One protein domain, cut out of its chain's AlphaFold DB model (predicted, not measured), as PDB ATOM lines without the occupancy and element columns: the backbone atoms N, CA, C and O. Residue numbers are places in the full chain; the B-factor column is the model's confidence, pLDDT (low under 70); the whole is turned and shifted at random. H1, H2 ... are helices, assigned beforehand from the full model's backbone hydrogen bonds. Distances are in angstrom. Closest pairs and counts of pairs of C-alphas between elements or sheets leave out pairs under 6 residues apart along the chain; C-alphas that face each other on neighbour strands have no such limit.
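AT A GLANCE: This is residues 312 to 403 of the 981 residues of an uncharacterized protein of Burkholderia sp. D7 (UniProt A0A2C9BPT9). H3 forms the core; long H1 crosses it, and H2 folds back beside it as a hairpin. H4 and H5 lie farthest out. The 92 printed residues, with five named helices, class all helix, are compact, with radius of gyration of the C-alphas 12.5 A and spans 36 by 32 by 23 A.

IN THESE COORDINATES: Find C-alpha 312 at (28.742, -29.754, 52.270); H1 runs 23.0 A to residue 327. H2 holds residues 338 to 347, H3 357 to 367, H4 382 to 386. H5, 395 to 403, ends at (34.451, -41.675, 30.939).

HOW THE PARTS SIT: H3, the hub, touches H1 at a steep tilt of 48 degrees, closest C-alphas 321 and 364, 4.5 A, and H2 at a shallow tilt of 22 degrees, closest C-alphas 339 and 367, 6.7 A. H4 and H5 only just touch H3, each with 3 C-alpha pairs within 8 A. Every O i to N i+4 pair is within hydrogen-bond range except in H2, 5 of 6.

THE WHOLE: The H3 to H4 link is long; pLDDT is under 70 at 331 to 338 and 348 to 353.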
ATOM      1  N   GLU A 312      27.688 -28.838  52.760       77.50
ATOM      2  CA  GLU A 312      28.742 -29.754  52.270       77.50
ATOM      3  C   GLU A 312      28.977 -29.616  50.751       77.50
ATOM      4  O   GLU A 312      30.113 -29.667  50.274       77.50
ATOM      5  N   ARG A 313      27.897 -29.436  49.973       82.06
ATOM      6  CA  ARG A 313      27.973 -29.264  48.513       82.06
ATOM      7  C   ARG A 313      28.639 -27.938  48.144       82.06
ATOM      8  O   ARG A 313      29.485 -27.918  47.247       82.06
ATOM      9  N   SER A 314      28.265 -26.851  48.819       77.81
ATOM     10  CA  SER A 314      28.835 -25.519  48.606       77.81
ATOM     11  C   SER A 314      30.318 -25.456  48.966       77.81
ATOM     12  O   SER A 314      31.103 -24.991  48.139       77.81
ATOM     13  N   ASP A 315      30.722 -25.999  50.113       78.94
ATOM     14  CA  ASP A 315      32.124 -25.989  50.556       78.94
ATOM     15  C   ASP A 315      33.021 -26.748  49.586       78.94
ATOM     16  O   ASP A 315      34.086 -26.275  49.172       78.94
ATOM     17  N   PHE A 316      32.559 -27.926  49.165       86.25
ATOM     18  CA  PHE A 316      33.288 -28.734  48.207       86.25
ATOM     19  C   PHE A 316      33.377 -28.049  46.838       86.25
ATOM     20  O   PHE A 316      34.449 -28.036  46.227       86.25
ATOM     21  N   PHE A 317      32.287 -27.431  46.370       87.25
ATOM     22  CA  PHE A 317      32.291 -26.641  45.140       87.25
ATOM     23  C   PHE A 317      33.314 -25.500  45.205       87.25
ATOM     24  O   PHE A 317      34.126 -25.361  44.289       87.25
ATOM     25  N   GLU A 318      33.303 -24.701  46.275       82.62
ATOM     26  CA  GLU A 318      34.201 -23.552  46.435       82.62
ATOM     27  C   GLU A 318      35.671 -23.977  46.495       82.62
ATOM     28  O   GLU A 318      36.516 -23.356  45.844       82.62
ATOM     29  N   ALA A 319      35.979 -25.065  47.207       84.56
ATOM     30  CA  ALA A 319      37.328 -25.619  47.274       84.56
ATOM     31  C   ALA A 319      37.848 -26.032  45.886       84.56
ATOM     32  O   ALA A 319      38.961 -25.663  45.499       84.56
ATOM     33  N   GLN A 320      37.038 -26.752  45.101       89.38
ATOM     34  CA  GLN A 320      37.428 -27.143  43.742       89.38
ATOM     35  C   GLN A 320      37.496 -25.935  42.800       89.38
ATOM     36  O   GLN A 320      38.396 -25.853  41.965       89.38
ATOM     37  N   TRP A 321      36.580 -24.977  42.931       87.88
ATOM     38  CA  TRP A 321      36.545 -23.790  42.081       87.88
ATOM     39  C   TRP A 321      37.791 -22.924  42.270       87.88
ATOM     40  O   TRP A 321      38.423 -22.566  41.277       87.88
ATOM     41  N   ARG A 322      38.207 -22.672  43.523       84.75
ATOM     42  CA  ARG A 322      39.463 -21.963  43.832       84.75
ATOM     43  C   ARG A 322      40.668 -22.674  43.218       84.75
ATOM     44  O   ARG A 322      41.418 -22.045  42.474       84.75
ATOM     45  N   ARG A 323      40.776 -23.994  43.413       88.38
ATOM     46  CA  ARG A 323      41.828 -24.825  42.803       88.38
ATOM     47  C   ARG A 323      41.872 -24.675  41.276       88.38
ATOM     48  O   ARG A 323      42.943 -24.512  40.700       88.38
ATOM     49  N   PHE A 324      40.731 -24.727  40.587       90.19
ATOM     50  CA  PHE A 324      40.715 -24.598  39.125       90.19
ATOM     51  C   PHE A 324      40.981 -23.172  38.639       90.19
ATOM     52  O   PHE A 324      41.584 -22.992  37.580       90.19
ATOM     53  N   CYS A 325      40.577 -22.157  39.396       86.69
ATOM     54  CA  CYS A 325      40.953 -20.778  39.116       86.69
ATOM     55  C   CYS A 325      42.467 -20.562  39.235       86.69
ATOM     56  O   CYS A 325      43.034 -19.920  38.354       86.69
ATOM     57  N   GLU A 326      43.124 -21.146  40.242       85.94
ATOM     58  CA  GLU A 326      44.588 -21.131  40.373       85.94
ATOM     59  C   GLU A 326      45.266 -21.797  39.170       85.94
ATOM     60  O   GLU A 326      46.145 -21.203  38.553       85.94
ATOM     61  N   ILE A 327      44.791 -22.980  38.752       86.62
ATOM     62  CA  ILE A 327      45.303 -23.690  37.562       86.62
ATOM     63  C   ILE A 327      45.182 -22.835  36.290       86.62
ATOM     64  O   ILE A 327      46.029 -22.909  35.398       86.62
ATOM     65  N   ARG A 328      44.134 -22.009  36.195       87.69
ATOM     66  CA  ARG A 328      43.902 -21.095  35.067       87.69
ATOM     67  C   ARG A 328      44.580 -19.731  35.221       87.69
ATOM     68  O   ARG A 328      44.449 -18.913  34.317       87.69
ATOM     69  N   ASN A 329      45.299 -19.478  36.317       85.88
ATOM     70  CA  ASN A 329      45.861 -18.168  36.669       85.88
ATOM     71  C   ASN A 329      44.809 -17.043  36.732       85.88
ATOM     72  O   ASN A 329      45.095 -15.887  36.415       85.88
ATOM     73  N   ASN A 330      43.585 -17.368  37.146       81.50
ATOM     74  CA  ASN A 330      42.541 -16.375  37.366       81.50
ATOM     75  C   ASN A 330      42.725 -15.734  38.746       81.50
ATOM     76  O   ASN A 330      42.720 -16.429  39.760       81.50
ATOM     77  N   VAL A 331      42.842 -14.406  38.801       65.00
ATOM     78  CA  VAL A 331      42.884 -13.655  40.066       65.00
ATOM     79  C   VAL A 331      41.451 -13.504  40.592       65.00
ATOM     80  O   VAL A 331      40.620 -12.856  39.957       65.00
ATOM     81  N   ILE A 332      41.139 -14.142  41.724       57.53
ATOM     82  CA  ILE A 332      39.769 -14.273  42.244       57.53
ATOM     83  C   ILE A 332      39.486 -13.213  43.317       57.53
ATOM     84  O   ILE A 332      40.218 -13.111  44.294       57.53
ATOM     85  N   ALA A 333      38.369 -12.496  43.181       54.56
ATOM     86  CA  ALA A 333      37.728 -11.745  44.270       54.56
ATOM     87  C   ALA A 333      36.191 -11.896  44.214       54.56
ATOM     88  O   ALA A 333      35.441 -10.965  44.508       54.56
ATOM     89  N   ASP A 334      35.697 -13.045  43.735       60.31
ATOM     90  CA  ASP A 334      34.276 -13.249  43.420       60.31
ATOM     91  C   ASP A 334      33.561 -14.165  44.427       60.31
ATOM     92  O   ASP A 334      32.808 -15.038  44.017       60.31
ATOM     93  N   ASP A 335      33.763 -13.956  45.737       52.66
ATOM     94  CA  ASP A 335      33.187 -14.792  46.817       52.66
ATOM     95  C   ASP A 335      31.638 -14.756  46.891       52.66
ATOM     96  O   ASP A 335      31.027 -15.609  47.525       52.66
ATOM     97  N   VAL A 336      30.976 -13.805  46.210       56.75
ATOM     98  CA  VAL A 336      29.496 -13.679  46.150       56.75
ATOM     99  C   VAL A 336      29.010 -13.360  44.723       56.75
ATOM    100  O   VAL A 336      28.004 -12.686  44.500       56.75
ATOM    101  N   GLY A 337      29.761 -13.802  43.714       64.25
ATOM    102  CA  GLY A 337      29.481 -13.499  42.313       64.25
ATOM    103  C   GLY A 337      28.235 -14.163  41.742       64.25
ATOM    104  O   GLY A 337      27.801 -15.232  42.176       64.25
ATOM    105  N   ALA A 338      27.715 -13.596  40.650       67.88
ATOM    106  CA  ALA A 338      26.622 -14.205  39.887       67.88
ATOM    107  C   ALA A 338      26.955 -15.624  39.386       67.88
ATOM    108  O   ALA A 338      26.058 -16.446  39.217       67.88
ATOM    109  N   ARG A 339      28.243 -15.918  39.187       75.31
ATOM    110  CA  ARG A 339      28.758 -17.226  38.779       75.31
ATOM    111  C   ARG A 339      28.589 -18.286  39.862       75.31
ATOM    112  O   ARG A 339      28.047 -19.350  39.575       75.31
ATOM    113  N   LEU A 340      28.943 -17.957  41.104       71.94
ATOM    114  CA  LEU A 340      28.684 -18.811  42.265       71.94
ATOM    115  C   LEU A 340      27.179 -18.997  42.487       71.94
ATOM    116  O   LEU A 340      26.722 -20.124  42.669       71.94
ATOM    117  N   LYS A 341      26.392 -17.917  42.368       72.38
ATOM    118  CA  LYS A 341      24.924 -17.971  42.469       72.38
ATOM    119  C   LYS A 341      24.305 -18.913  41.428       72.38
ATOM    120  O   LYS A 341      23.482 -19.751  41.784       72.38
ATOM    121  N   ARG A 342      24.704 -18.820  40.152       74.19
ATOM    122  CA  ARG A 342      24.214 -19.733  39.103       74.19
ATOM    123  C   ARG A 342      24.690 -21.168  39.319       74.19
ATOM    124  O   ARG A 342      23.918 -22.084  39.085       74.19
ATOM    125  N   ALA A 343      25.921 -21.376  39.789       76.44
ATOM    126  CA  ALA A 343      26.432 -22.718  40.072       76.44
ATOM    127  C   ALA A 343      25.612 -23.422  41.160       76.44
ATOM    128  O   ALA A 343      25.254 -24.587  41.001       76.44
ATOM    129  N   ARG A 344      25.243 -22.688  42.219       73.31
ATOM    130  CA  ARG A 344      24.366 -23.180  43.290       73.31
ATOM    131  C   ARG A 344      23.012 -23.654  42.763       73.31
ATOM    132  O   ARG A 344      22.497 -24.635  43.276       73.31
ATOM    133  N   GLN A 345      22.463 -23.058  41.701       71.56
ATOM    134  CA  GLN A 345      21.221 -23.564  41.093       71.56
ATOM    135  C   GLN A 345      21.365 -24.982  40.529       71.56
ATOM    136  O   GLN A 345      20.378 -25.703  40.479       71.56
ATOM    137  N   TYR A 346      22.567 -25.395  40.120       74.19
ATOM    138  CA  TYR A 346      22.788 -26.760  39.649       74.19
ATOM    139  C   TYR A 346      22.880 -27.737  40.819       74.19
ATOM    140  O   TYR A 346      22.177 -28.735  40.816       74.19
ATOM    141  N   TYR A 347      23.676 -27.442  41.851       72.25
ATOM    142  CA  TYR A 347      23.943 -28.421  42.913       72.25
ATOM    143  C   TYR A 347      23.082 -28.282  44.182       72.25
ATOM    144  O   TYR A 347      23.055 -29.218  44.975       72.25
ATOM    145  N   ASN A 348      22.377 -27.167  44.400       66.81
ATOM    146  CA  ASN A 348      21.484 -26.937  45.552       66.81
ATOM    147  C   ASN A 348      19.998 -26.904  45.174       66.81
ATOM    148  O   ASN A 348      19.171 -26.657  46.050       66.81
ATOM    149  N   SER A 349      19.627 -27.149  43.910       59.97
ATOM    150  CA  SER A 349      18.203 -27.207  43.570       59.97
ATOM    151  C   SER A 349      17.515 -28.322  44.363       59.97
ATOM    152  O   SER A 349      17.962 -29.469  44.355       59.97
ATOM    153  N   GLU A 350      16.392 -28.000  45.014       49.03
ATOM    154  CA  GLU A 350      15.520 -28.981  45.691       49.03
ATOM    155  C   GLU A 350      15.013 -30.079  44.738       49.03
ATOM    156  O   GLU A 350      14.438 -31.081  45.158       49.03
ATOM    157  N   VAL A 351      15.226 -29.884  43.435       47.66
ATOM    158  CA  VAL A 351      14.772 -30.754  42.361       47.66
ATOM    159  C   VAL A 351      15.760 -31.886  42.062       47.66
ATOM    160  O   VAL A 351      15.371 -32.816  41.363       47.66
ATOM    161  N   GLU A 352      17.006 -31.847  42.552       56.06
ATOM    162  CA  GLU A 352      17.957 -32.961  42.408       56.06
ATOM    163  C   GLU A 352      18.118 -33.740  43.729       56.06
ATOM    164  O   GLU A 352      18.769 -33.264  44.669       56.06
ATOM    165  N   PRO A 353      17.556 -34.963  43.827       60.19
ATOM    166  CA  PRO A 353      17.592 -35.742  45.063       60.19
ATOM    167  C   PRO A 353      19.007 -36.221  45.426       60.19
ATOM    168  O   PRO A 353      19.290 -36.454  46.601       60.19
ATOM    169  N   ILE A 354      19.896 -36.367  44.435       73.38
ATOM    170  CA  ILE A 354      21.221 -36.980  44.581       73.38
ATOM    171  C   ILE A 354      22.228 -36.219  43.715       73.38
ATOM    172  O   ILE A 354      22.063 -36.151  42.502       73.38
ATOM    173  N   MET A 355      23.293 -35.702  44.334       81.94
ATOM    174  CA  MET A 355      24.423 -35.081  43.633       81.94
ATOM    175  C   MET A 355      25.715 -35.863  43.847       81.94
ATOM    176  O   MET A 355      25.964 -36.373  44.938       81.94
ATOM    177  N   TRP A 356      26.564 -35.930  42.821       86.38
ATOM    178  CA  TRP A 356      27.839 -36.652  42.872       86.38
ATOM    179  C   TRP A 356      29.029 -35.689  43.012       86.38
ATOM    180  O   TRP A 356      29.011 -34.611  42.408       86.38
ATOM    181  N   PRO A 357      30.105 -36.069  43.734       89.56
ATOM    182  CA  PRO A 357      31.335 -35.274  43.796       89.56
ATOM    183  C   PRO A 357      31.923 -34.946  42.417       89.56
ATOM    184  O   PRO A 357      32.393 -33.832  42.194       89.56
ATOM    185  N   SER A 358      31.839 -35.878  41.464       88.62
ATOM    186  CA  SER A 358      32.262 -35.676  40.072       88.62
ATOM    187  C   SER A 358      31.503 -34.533  39.393       88.62
ATOM    188  O   SER A 358      32.131 -33.650  38.810       88.62
ATOM    189  N   SER A 359      30.175 -34.494  39.531       87.38
ATOM    190  CA  SER A 359      29.335 -33.431  38.972       87.38
ATOM    191  C   SER A 359      29.652 -32.071  39.606       87.38
ATOM    192  O   SER A 359      29.815 -31.092  38.881       87.38
ATOM    193  N   ILE A 360      29.841 -31.994  40.933       88.75
ATOM    194  CA  ILE A 360      30.237 -30.739  41.608       88.75
ATOM    195  C   ILE A 360      31.620 -30.267  41.138       88.75
ATOM    196  O   ILE A 360      31.802 -29.086  40.841       88.75
ATOM    197  N   ARG A 361      32.588 -31.181  41.017       91.44
ATOM    198  CA  ARG A 361      33.945 -30.870  40.549       91.44
ATOM    199  C   ARG A 361      33.945 -30.367  39.099       91.44
ATOM    200  O   ARG A 361      34.636 -29.397  38.798       91.44
ATOM    201  N   LEU A 362      33.142 -30.957  38.212       91.25
ATOM    202  CA  LEU A 362      32.993 -30.502  36.821       91.25
ATOM    203  C   LEU A 362      32.258 -29.159  36.726       91.25
ATOM    204  O   LEU A 362      32.691 -28.287  35.974       91.25
ATOM    205  N   LEU A 363      31.216 -28.944  37.536       90.25
ATOM    206  CA  LEU A 363      30.571 -27.634  37.666       90.25
ATOM    207  C   LEU A 363      31.581 -26.572  38.114       90.25
ATOM    208  O   LEU A 363      31.641 -25.502  37.516       90.25
ATOM    209  N   ALA A 364      32.410 -26.869  39.117       90.56
ATOM    210  CA  ALA A 364      33.462 -25.968  39.581       90.56
ATOM    211  C   ALA A 364      34.510 -25.698  38.488       90.56
ATOM    212  O   ALA A 364      34.926 -24.554  38.292       90.56
ATOM    213  N   PHE A 365      34.892 -26.722  37.719       92.56
ATOM    214  CA  PHE A 365      35.812 -26.576  36.593       92.56
ATOM    215  C   PHE A 365      35.250 -25.657  35.501       92.56
ATOM    216  O   PHE A 365      35.942 -24.732  35.078       92.56
ATOM    217  N   PHE A 366      33.995 -25.833  35.081       91.88
ATOM    218  CA  PHE A 366      33.375 -24.940  34.095       91.88
ATOM    219  C   PHE A 366      33.134 -23.535  34.661       91.88
ATOM    220  O   PHE A 366      33.410 -22.527  34.004       91.88
ATOM    221  N   ALA A 367      32.746 -23.443  35.934       88.25
ATOM    222  CA  ALA A 367      32.657 -22.183  36.656       88.25
ATOM    223  C   ALA A 367      34.020 -21.488  36.815       88.25
ATOM    224  O   ALA A 367      34.047 -20.294  37.079       88.25
ATOM    225  N   SER A 368      35.157 -22.151  36.621       88.81
ATOM    226  CA  SER A 368      36.463 -21.475  36.623       88.81
ATOM    227  C   SER A 368      36.818 -20.821  35.278       88.81
ATOM    228  O   SER A 368      37.785 -20.071  35.204       88.81
ATOM    229  N   ASN A 369      36.055 -21.067  34.207       89.00
ATOM    230  CA  ASN A 369      36.310 -20.501  32.880       89.00
ATOM    231  C   ASN A 369      35.731 -19.078  32.746       89.00
ATOM    232  O   ASN A 369      34.557 -18.933  32.411       89.00
ATOM    233  N   TYR A 370      36.546 -18.041  32.974       84.12
ATOM    234  CA  TYR A 370      36.147 -16.627  32.867       84.12
ATOM    235  C   TYR A 370      36.094 -16.081  31.429       84.12
ATOM    236  O   TYR A 370      35.639 -14.957  31.235       84.12
ATOM    237  N   GLU A 371      36.495 -16.860  30.418       84.25
ATOM    238  CA  GLU A 371      36.429 -16.430  29.011       84.25
ATOM    239  C   GLU A 371      34.996 -16.453  28.457       84.25
ATOM    240  O   GLU A 371      34.698 -15.809  27.450       84.25
ATOM    241  N   THR A 372      34.083 -17.176  29.113       86.06
ATOM    242  CA  THR A 372      32.684 -17.320  28.692       86.06
ATOM    243  C   THR A 372      31.708 -16.902  29.785       86.06
ATOM    244  O   THR A 372      31.866 -17.253  30.949       86.06
ATOM    245  N   PHE A 373      30.651 -16.187  29.416       84.50
ATOM    246  CA  PHE A 373      29.478 -15.916  30.247       84.50
ATOM    247  C   PHE A 373      28.474 -17.081  30.224       84.50
ATOM    248  O   PHE A 373      27.626 -17.172  31.110       84.50
ATOM    249  N   SER A 374      28.609 -18.010  29.266       84.81
ATOM    250  CA  SER A 374      27.780 -19.219  29.107       84.81
ATOM    251  C   SER A 374      28.428 -20.450  29.768       84.81
ATOM    252  O   SER A 374      28.487 -21.533  29.193       84.81
ATOM    253  N   TYR A 375      28.958 -20.302  30.981       84.94
ATOM    254  CA  TYR A 375      29.796 -21.314  31.651       84.94
ATOM    255  C   TYR A 375      29.065 -22.591  32.098       84.94
ATOM    256  O   TYR A 375      29.709 -23.511  32.585       84.94
ATOM    257  N   PHE A 376      27.748 -22.676  31.915       87.69
ATOM    258  CA  PHE A 376      26.972 -23.910  32.085       87.69
ATOM    259  C   PHE A 376      26.121 -24.229  30.851       87.69
ATOM    260  O   PHE A 376      25.080 -24.867  30.971       87.69
ATOM    261  N   ASP A 377      26.535 -23.766  29.670       90.12
ATOM    262  CA  ASP A 377      25.872 -24.085  28.407       90.12
ATOM    263  C   ASP A 377      26.527 -25.309  27.738       90.12
ATOM    264  O   ASP A 377      27.518 -25.159  27.016       90.12
ATOM    265  N   PRO A 378      25.985 -26.533  27.911       90.12
ATOM    266  CA  PRO A 378      26.529 -27.715  27.250       90.12
ATOM    267  C   PRO A 378      26.272 -27.715  25.741       90.12
ATOM    268  O   PRO A 378      26.921 -28.470  25.018       90.12
ATOM    269  N   THR A 379      25.350 -26.887  25.233       91.94
ATOM    270  CA  THR A 379      24.989 -26.872  23.804       91.94
ATOM    271  C   THR A 379      26.123 -26.370  22.919       91.94
ATOM    272  O   THR A 379      26.117 -26.613  21.710       91.94
ATOM    273  N   ALA A 380      27.111 -25.699  23.515       88.44
ATOM    274  CA  ALA A 380      28.323 -25.253  22.850       88.44
ATOM    275  C   ALA A 380      29.296 -26.377  22.489       88.44
ATOM    276  O   ALA A 380      30.138 -26.164  21.623       88.44
ATOM    277  N   GLY A 381      29.189 -27.534  23.149       90.81
ATOM    278  CA  GLY A 381      30.213 -28.573  23.106       90.81
ATOM    279  C   GLY A 381      31.229 -28.458  24.249       90.81
ATOM    280  O   GLY A 381      31.340 -27.430  24.925       90.81
ATOM    281  N   TRP A 382      31.956 -29.551  24.492       91.06
ATOM    282  CA  TRP A 382      32.934 -29.653  25.578       91.06
ATOM    283  C   TRP A 382      34.088 -28.668  25.411       91.06
ATOM    284  O   TRP A 382      34.460 -28.016  26.383       91.06
ATOM    285  N   ASP A 383      34.639 -28.539  24.202       88.75
ATOM    286  CA  ASP A 383      35.864 -27.761  23.996       88.75
ATOM    287  C   ASP A 383      35.632 -26.274  24.311       88.75
ATOM    288  O   ASP A 383      36.471 -25.632  24.947       88.75
ATOM    289  N   HIS A 384      34.454 -25.743  23.964       87.00
ATOM    290  CA  HIS A 384      34.069 -24.373  24.306       87.00
ATOM    291  C   HIS A 384      33.810 -24.189  25.807       87.00
ATOM    292  O   HIS A 384      34.248 -23.200  26.394       87.00
ATOM    293  N   LEU A 385      33.109 -25.136  26.440       89.12
ATOM    294  CA  LEU A 385      32.762 -25.053  27.859       89.12
ATOM    295  C   LEU A 385      34.008 -25.177  28.752       89.12
ATOM    296  O   LEU A 385      34.184 -24.417  29.708       89.12
ATOM    297  N   ALA A 386      34.902 -26.106  28.403       90.25
ATOM    298  CA  ALA A 386      36.166 -26.328  29.088       90.25
ATOM    299  C   ALA A 386      37.171 -25.200  28.825       90.25
ATOM    300  O   ALA A 386      37.890 -24.832  29.751       90.25
ATOM    301  N   ALA A 387      37.249 -24.661  27.600       88.31
ATOM    302  CA  ALA A 387      38.243 -23.663  27.181       88.31
ATOM    303  C   ALA A 387      39.659 -23.987  27.693       88.31
ATOM    304  O   ALA A 387      40.372 -23.139  28.229       88.31
ATOM    305  N   LEU A 388      40.034 -25.265  27.626       87.12
ATOM    306  CA  LEU A 388      41.357 -25.734  28.001       87.12
ATOM    307  C   LEU A 388      41.734 -26.912  27.090       87.12
ATOM    308  O   LEU A 388      40.959 -27.869  26.998       87.12
ATOM    309  N   PRO A 389      42.894 -26.857  26.413       84.31
ATOM    310  CA  PRO A 389      43.386 -27.964  25.601       84.31
ATOM    311  C   PRO A 389      43.481 -29.270  26.397       84.31
ATOM    312  O   PRO A 389      43.774 -29.253  27.593       84.31
ATOM    313  N   ARG A 390      43.255 -30.413  25.732       81.50
ATOM    314  CA  ARG A 390      43.206 -31.739  26.384       81.50
ATOM    315  C   ARG A 390      44.488 -32.104  27.135       81.50
ATOM    316  O   ARG A 390      44.413 -32.743  28.178       81.50
ATOM    317  N   ASP A 391      45.638 -31.688  26.620       79.19
ATOM    318  CA  ASP A 391      46.968 -31.873  27.210       79.19
ATOM    319  C   ASP A 391      47.188 -31.041  28.482       79.19
ATOM    320  O   ASP A 391      48.030 -31.387  29.305       79.19
ATOM    321  N   ARG A 392      46.407 -29.971  28.666       83.88
ATOM    322  CA  ARG A 392      46.446 -29.099  29.848       83.88
ATOM    323  C   ARG A 392      45.332 -29.383  30.851       83.88
ATOM    324  O   ARG A 392      45.266 -28.713  31.880       83.88
ATOM    325  N   LEU A 393      44.445 -30.339  30.567       85.88
ATOM    326  CA  LEU A 393      43.374 -30.694  31.492       85.88
ATOM    327  C   LEU A 393      43.957 -31.279  32.786       85.88
ATOM    328  O   LEU A 393      44.799 -32.180  32.719       85.88
ATOM    329  N   PRO A 394      43.464 -30.843  33.960       87.62
ATOM    330  CA  PRO A 394      43.709 -31.541  35.212       87.62
ATOM    331  C   PRO A 394      43.346 -33.016  35.063       87.62
ATOM    332  O   PRO A 394      42.358 -33.363  34.408       87.62
ATOM    333  N   ALA A 395      44.161 -33.899  35.627       82.56
ATOM    334  CA  ALA A 395      44.049 -35.310  35.302       82.56
ATOM    335  C   ALA A 395      42.731 -35.939  35.806       82.56
ATOM    336  O   ALA A 395      42.185 -36.799  35.120       82.56
ATOM    337  N   ASP A 396      42.146 -35.428  36.893       85.06
ATOM    338  CA  ASP A 396      40.780 -35.741  37.337       85.06
ATOM    339  C   ASP A 396      39.717 -35.339  36.298       85.06
ATOM    340  O   ASP A 396      38.871 -36.150  35.923       85.06
ATOM    341  N   VAL A 397      39.802 -34.122  35.756       90.12
ATOM    342  CA  VAL A 397      38.895 -33.633  34.697       90.12
ATOM    343  C   VAL A 397      39.039 -34.449  33.410       90.12
ATOM    344  O   VAL A 397      38.038 -34.799  32.782       90.12
ATOM    345  N   ARG A 398      40.273 -34.796  33.024       86.31
ATOM    346  CA  ARG A 398      40.554 -35.648  31.860       86.31
ATOM    347  C   ARG A 398      39.904 -37.024  32.002       86.31
ATOM    348  O   ARG A 398      39.298 -37.502  31.050       86.31
ATOM    349  N   MET A 399      39.969 -37.631  33.184       84.50
ATOM    350  CA  MET A 399      39.336 -38.927  33.436       84.50
ATOM    351  C   MET A 399      37.813 -38.871  33.302       84.50
ATOM    352  O   MET A 399      37.226 -39.772  32.705       84.50
ATOM    353  N   TYR A 400      37.170 -37.806  33.790       88.25
ATOM    354  CA  TYR A 400      35.731 -37.622  33.581       88.25
ATOM    355  C   TYR A 400      35.390 -37.409  32.105       88.25
ATOM    356  O   TYR A 400      34.407 -37.960  31.618       88.25
ATOM    357  N   LEU A 401      36.200 -36.654  31.361       87.50
ATOM    358  CA  LEU A 401      36.002 -36.489  29.920       87.50
ATOM    359  C   LEU A 401      36.064 -37.835  29.185       87.50
ATOM    360  O   LEU A 401      35.204 -38.126  28.355       87.50
ATOM    361  N   GLU A 402      37.068 -38.653  29.488       83.12
ATOM    362  CA  GLU A 402      37.238 -39.977  28.888       83.12
ATOM    363  C   GLU A 402      36.080 -40.920  29.239       83.12
ATOM    364  O   GLU A 402      35.561 -41.605  28.358       83.12
ATOM    365  N   GLU A 403      35.622 -40.911  30.496       85.44
ATOM    366  CA  GLU A 403      34.451 -41.675  30.939       85.44
ATOM    367  C   GLU A 403      33.190 -41.233  30.176       85.44
ATOM    368  O   GLU A 403      32.483 -42.071  29.619       85.44
TER     369      GLU A 403